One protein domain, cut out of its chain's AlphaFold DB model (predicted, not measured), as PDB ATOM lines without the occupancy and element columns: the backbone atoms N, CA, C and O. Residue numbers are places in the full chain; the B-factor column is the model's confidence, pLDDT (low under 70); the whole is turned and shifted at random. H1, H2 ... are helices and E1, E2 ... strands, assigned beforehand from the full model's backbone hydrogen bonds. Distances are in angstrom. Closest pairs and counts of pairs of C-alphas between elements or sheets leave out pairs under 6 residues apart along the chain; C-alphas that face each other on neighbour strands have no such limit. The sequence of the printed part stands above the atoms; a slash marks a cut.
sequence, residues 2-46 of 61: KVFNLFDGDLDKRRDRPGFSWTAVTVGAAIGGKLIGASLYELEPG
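This is residues 2 to 46 of the 61 residues of an uncharacterized protein of Actinobacteria bacterium (UniProt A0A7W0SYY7). Little regular structure is present: a small three-stranded sheet of E1, E2 and E3, with the short helix H1 beyond the end of its inner strand E2, and with residues 2 to 12, 16 to 21, 31 to 39 and 43 to 46 in no named element. The 45 printed residues hold E1, E2, H1 and E3 in chain order; the sheet runs E1 - E2 - E3, antiparallel. The class is mixed, with 14 residues in named elements. The whole is elongated, 33 by 21 by 14 A, and only just loose, close to compact, with a radius of gyration of the C-alphas of 11.6 A.

E2, residues 22 to 25, forms a hairpin with E1, residues 13 to 15, at 159 degrees; N 15 and O 22 are 2.8 A apart, within hydrogen-bond range. E3, residues 40 to 42, is antiparallel to E2 at 155 degrees, with N 42 and O 23 within hydrogen-bond range at 2.9 A. H1, residues 27 to 30, is not on the sheet; its closest C-alpha pair with E3 is Val 27 and Leu 40, 6.8 A. H1 is too short for an O i to N i+4 pair; its one O i to N i+3 pair is within range.

E2 spans 10.4 A, E1 7.0 A, E3 6.9 A and H1 4.8 A. C-alpha 13 is at (198.078, 182.798, 168.958) and C-alpha 42 at (191.181, 183.314, 176.518).

The C-alphas farthest apart, Lys 2 and Pro 18, are 34.4 A apart. The printed part has no cut, no link is long, and no printed residue is under pLDDT 70.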
ATOM      1  N   LYS A   2     185.584 194.959 158.181       85.50
ATOM      2  CA  LYS A   2     185.476 193.573 158.647       85.50
ATOM      3  C   LYS A   2     185.054 193.580 160.116       85.50
ATOM      4  O   LYS A   2     185.593 194.360 160.895       85.50
ATOM      5  N   VAL A   3     184.069 192.761 160.465       89.00
ATOM      6  CA  VAL A   3     183.597 192.596 161.846       89.00
ATOM      7  C   VAL A   3     184.264 191.355 162.426       89.00
ATOM      8  O   VAL A   3     184.371 190.339 161.741       89.00
ATOM      9  N   PHE A   4     184.738 191.455 163.664       90.44
ATOM     10  CA  PHE A   4     185.259 190.321 164.418       90.44
ATOM     11  C   PHE A   4     184.195 189.874 165.422       90.44
ATOM     12  O   PHE A   4     183.744 190.684 166.232       90.44
ATOM     13  N   ASN A   5     183.773 188.613 165.341       91.31
ATOM     14  CA  ASN A   5     182.878 188.010 166.323       91.31
ATOM     15  C   ASN A   5     183.726 187.468 167.479       91.31
ATOM     16  O   ASN A   5     184.702 186.769 167.241       91.31
ATOM     17  N   LEU A   6     183.365 187.810 168.713       88.06
ATOM     18  CA  LEU A   6     184.107 187.401 169.906       88.06
ATOM     19  C   LEU A   6     183.942 185.914 170.243       88.06
ATOM     20  O   LEU A   6     184.836 185.351 170.858       88.06
ATOM     21  N   PHE A   7     182.821 185.303 169.862       89.38
ATOM     22  CA  PHE A   7     182.490 183.915 170.196       89.38
ATOM     23  C   PHE A   7     182.934 182.924 169.119       89.38
ATOM     24  O   PHE A   7     183.269 181.791 169.435       89.38
ATOM     25  N   ASP A   8     182.967 183.367 167.860       90.19
ATOM     26  CA  ASP A   8     183.314 182.524 166.703       90.19
ATOM     27  C   ASP A   8     184.659 182.913 166.065       90.19
ATOM     28  O   ASP A   8     185.044 182.402 165.012       90.19
ATOM     29  N   GLY A   9     185.343 183.899 166.642       90.38
ATOM     30  CA  GLY A   9     186.600 184.415 166.124       90.38
ATOM     31  C   GLY A   9     187.761 183.469 166.406       90.38
ATOM     32  O   GLY A   9     187.936 183.018 167.533       90.38
ATOM     33  N   ASP A  10     188.586 183.217 165.391       92.94
ATOM     34  CA  ASP A  10     189.763 182.361 165.532       92.94
ATOM     35  C   ASP A  10     190.852 183.014 166.403       92.94
ATOM     36  O   ASP A  10     191.163 184.203 166.250       92.94
ATOM     37  N   LEU A  11     191.429 182.217 167.307       93.81
ATOM     38  CA  LEU A  11     192.495 182.598 168.234       93.81
ATOM     39  C   LEU A  11     193.810 181.953 167.785       93.81
ATOM     40  O   LEU A  11     194.253 180.932 168.310       93.81
ATOM     41  N   ASP A  12     194.438 182.580 166.793       93.25
ATOM     42  CA  ASP A  12     195.611 182.069 166.080       93.25
ATOM     43  C   ASP A  12     196.918 182.088 166.893       93.25
ATOM     44  O   ASP A  12     197.928 181.505 166.488       93.25
ATOM     45  N   LYS A  13     196.927 182.747 168.054       93.94
ATOM     46  CA  LYS A  13     198.078 182.798 168.958       93.94
ATOM     47  C   LYS A  13     197.854 181.883 170.145       93.94
ATOM     48  O   LYS A  13     196.783 181.865 170.736       93.94
ATOM     49  N   ARG A  14     198.913 181.195 170.569       94.88
ATOM     50  CA  ARG A  14     198.917 180.365 171.775       94.88
ATOM     51  C   ARG A  14     200.188 180.594 172.577       94.88
ATOM     52  O   ARG A  14     201.271 180.754 172.016       94.88
ATOM     53  N   ARG A  15     200.054 180.553 173.898       93.94
ATOM     54  CA  ARG A  15     201.154 180.471 174.850       93.94
ATOM     55  C   ARG A  15     200.879 179.323 175.803       93.94
ATOM     56  O   ARG A  15     199.790 179.241 176.350       93.94
ATOM     57  N   ASP A  16     201.873 178.467 176.001       93.31
ATOM     58  CA  ASP A  16     201.767 177.304 176.879       93.31
ATOM     59  C   ASP A  16     202.930 177.334 177.875       93.31
ATOM     60  O   ASP A  16     204.025 176.823 177.639       93.31
ATOM     61  N   ARG A  17     202.733 178.098 178.950       91.69
ATOM     62  CA  ARG A  17     203.674 178.220 180.062       91.69
ATOM     63  C   ARG A  17     202.859 178.096 181.345       91.69
ATOM     64  O   ARG A  17     201.941 178.894 181.490       91.69
ATOM     65  N   PRO A  18     203.212 177.206 182.291       90.19
ATOM     66  CA  PRO A  18     202.484 177.080 183.553       90.19
ATOM     67  C   PRO A  18     202.286 178.433 184.260       90.19
ATOM     68  O   PRO A  18     203.255 179.183 184.438       90.19
ATOM     69  N   GLY A  19     201.041 178.750 184.629       89.81
ATOM     70  CA  GLY A  19     200.633 180.026 185.227       89.81
ATOM     71  C   GLY A  19     200.471 181.194 184.240       89.81
ATOM     72  O   GLY A  19     200.058 182.280 184.654       89.81
ATOM     73  N   PHE A  20     200.804 181.001 182.958       92.75
ATOM     74  CA  PHE A  20     200.643 181.964 181.867       92.75
ATOM     75  C   PHE A  20     200.203 181.320 180.537       92.75
ATOM     76  O   PHE A  20     200.708 181.699 179.471       92.75
ATOM     77  N   SER A  21     199.317 180.331 180.601       94.44
ATOM     78  CA  SER A  21     198.750 179.636 179.450       94.44
ATOM     79  C   SER A  21     197.513 180.364 178.925       94.44
ATOM     80  O   SER A  21     196.636 180.743 179.702       94.44
ATOM     81  N   TRP A  22     197.467 180.605 177.615       96.00
ATOM     82  CA  TRP A  22     196.354 181.293 176.956       96.00
ATOM     83  C   TRP A  22     196.366 181.116 175.437       96.00
ATOM     84  O   TRP A  22     197.412 180.875 174.827       96.00
ATOM     85  N   THR A  23     195.208 181.312 174.812       96.69
ATOM     86  CA  THR A  23     195.064 181.566 173.369       96.69
ATOM     87  C   THR A  23     194.660 183.019 173.135       96.69
ATOM     88  O   THR A  23     194.143 183.683 174.035       96.69
ATOM     89  N   ALA A  24     194.974 183.578 171.967       95.88
ATOM     90  CA  ALA A  24     194.720 184.984 171.689       95.88
ATOM     91  C   ALA A  24     194.607 185.306 170.200       95.88
ATOM     92  O   ALA A  24     195.044 184.548 169.342       95.88
ATOM     93  N   VAL A  25     194.111 186.509 169.919       95.31
ATOM     94  CA  VAL A  25     194.137 187.135 168.592       95.31
ATOM     95  C   VAL A  25     194.364 188.634 168.730       95.31
ATOM     96  O   VAL A  25     193.944 189.264 169.705       95.31
ATOM     97  N   THR A  26     194.996 189.250 167.734       93.62
ATOM     98  CA  THR A  26     195.042 190.714 167.623       93.62
ATOM     99  C   THR A  26     193.883 191.191 166.749       93.62
ATOM    100  O   THR A  26     194.025 191.322 165.535       93.62
ATOM    101  N   VAL A  27     192.736 191.470 167.375       91.62
ATOM    102  CA  VAL A  27     191.486 191.921 166.733       91.62
ATOM    103  C   VAL A  27     191.721 193.080 165.763       91.62
ATOM    104  O   VAL A  27     191.214 193.050 164.647       91.62
ATOM    105  N   GLY A  28     192.541 194.066 166.151       91.19
ATOM    106  CA  GLY A  28     192.880 195.205 165.289       91.19
ATOM    107  C   GLY A  28     193.474 194.766 163.948       91.19
ATOM    108  O   GLY A  28     193.004 195.191 162.897       91.19
ATOM    109  N   ALA A  29     194.430 193.834 163.970       89.19
ATOM    110  CA  ALA A  29     195.004 193.257 162.758       89.19
ATOM    111  C   ALA A  29     193.987 192.380 162.006       89.19
ATOM    112  O   ALA A  29     193.875 192.482 160.785       89.19
ATOM    113  N   ALA A  30     193.189 191.581 162.726       89.31
ATOM    114  CA  ALA A  30     192.194 190.679 162.144       89.31
ATOM    115  C   ALA A  30     191.117 191.405 161.315       89.31
ATOM    116  O   ALA A  30     190.592 190.828 160.356       89.31
ATOM    117  N   ILE A  31     190.818 192.669 161.652       91.50
ATOM    118  CA  ILE A  31     189.880 193.538 160.919       91.50
ATOM    119  C   ILE A  31     190.555 194.510 159.933       91.50
ATOM    120  O   ILE A  31     189.864 195.304 159.294       91.50
ATOM    121  N   GLY A  32     191.883 194.454 159.785       89.06
ATOM    122  CA  GLY A  32     192.656 195.329 158.892       89.06
ATOM    123  C   GLY A  32     192.976 196.722 159.458       89.06
ATOM    124  O   GLY A  32     193.348 197.623 158.707       89.06
ATOM    125  N   GLY A  33     192.827 196.917 160.768       87.69
ATOM    126  CA  GLY A  33     193.211 198.135 161.475       87.69
ATOM    127  C   GLY A  33     194.731 198.299 161.559       87.69
ATOM    128  O   GLY A  33     195.459 197.349 161.833       87.69
ATOM    129  N   LYS A  34     195.211 199.526 161.328       84.19
ATOM    130  CA  LYS A  34     196.649 199.867 161.349       84.19
ATOM    131  C   LYS A  34     197.055 200.804 162.488       84.19
ATOM    132  O   LYS A  34     198.231 200.869 162.821       84.19
ATOM    133  N   LEU A  35     196.097 201.534 163.060       85.12
ATOM    134  CA  LEU A  35     196.358 202.586 164.053       85.12
ATOM    135  C   LEU A  35     195.921 202.206 165.472       85.12
ATOM    136  O   LEU A  35     196.398 202.797 166.434       85.12
ATOM    137  N   ILE A  36     195.026 201.225 165.612       77.62
ATOM    138  CA  ILE A  36     194.534 200.749 166.905       77.62
ATOM    139  C   ILE A  36     194.813 199.253 167.002       77.62
ATOM    140  O   ILE A  36     194.320 198.461 166.197       77.62
ATOM    141  N   GLY A  37     195.604 198.881 168.006       83.06
ATOM    142  CA  GLY A  37     195.780 197.500 168.426       83.06
ATOM    143  C   GLY A  37     194.768 197.155 169.514       83.06
ATOM    144  O   GLY A  37     194.735 197.799 170.556       83.06
ATOM    145  N   ALA A  38     193.969 196.121 169.283       88.75
ATOM    146  CA  ALA A  38     193.157 195.466 170.303       88.75
ATOM    147  C   ALA A  38     193.493 193.975 170.266       88.75
ATOM    148  O   ALA A  38     193.685 193.430 169.176       88.75
ATOM    149  N   SER A  39     193.606 193.331 171.427       92.19
ATOM    150  CA  SER A  39     193.849 191.888 171.528       92.19
ATOM    151  C   SER A  39     192.847 191.251 172.480       92.19
ATOM    152  O   SER A  39     192.501 191.855 173.493       92.19
ATOM    153  N   LEU A  40     192.405 190.045 172.139       93.75
ATOM    154  CA  LEU A  40     191.538 189.202 172.957       93.75
ATOM    155  C   LEU A  40     192.359 188.005 173.429       93.75
ATOM    156  O   LEU A  40     193.102 187.446 172.627       93.75
ATOM    157  N   TYR A  41     192.232 187.655 174.706       94.31
ATOM    158  CA  TYR A  41     192.896 186.510 175.324       94.31
ATOM    159  C   TYR A  41     191.844 185.630 175.992       94.31
ATOM    160  O   TYR A  41     190.989 186.152 176.708       94.31
ATOM    161  N   GLU A  42     191.956 184.324 175.805       94.75
ATOM    162  CA  GLU A  42     191.181 183.314 176.518       94.75
ATOM    163  C   GLU A  42     192.117 182.525 177.438       94.75
ATOM    164  O   GLU A  42     193.233 182.167 177.047       94.75
ATOM    165  N   LEU A  43     191.693 182.335 178.689       95.81
ATOM    166  CA  LEU A  43     192.508 181.769 179.760       95.81
ATOM    167  C   LEU A  43     191.708 180.759 180.569       95.81
ATOM    168  O   LEU A  43     190.551 181.008 180.908       95.81
ATOM    169  N   GLU A  44     192.379 179.683 180.961       92.56
ATOM    170  CA  GLU A  44     191.842 178.724 181.919       92.56
ATOM    171  C   GLU A  44     191.827 179.300 183.348       92.56
ATOM    172  O   GLU A  44     192.640 180.172 183.691       92.56
ATOM    173  N   PRO A  45     190.941 178.805 184.229       92.75
ATOM    174  CA  PRO A  45     190.937 179.196 185.633       92.75
ATOM    175  C   PRO A  45     192.307 178.987 186.302       92.75
ATOM    176  O   PRO A  45     192.858 177.891 186.300       92.75
ATOM    177  N   GLY A  46     192.842 180.042 186.924       91.06
ATOM    178  CA  GLY A  46     194.144 180.023 187.609       91.06
ATOM    179  C   GLY A  46     195.325 180.501 186.758       91.06
ATOM    180  O   GLY A  46     196.375 180.834 187.314       91.06
TER     181      GLY A  46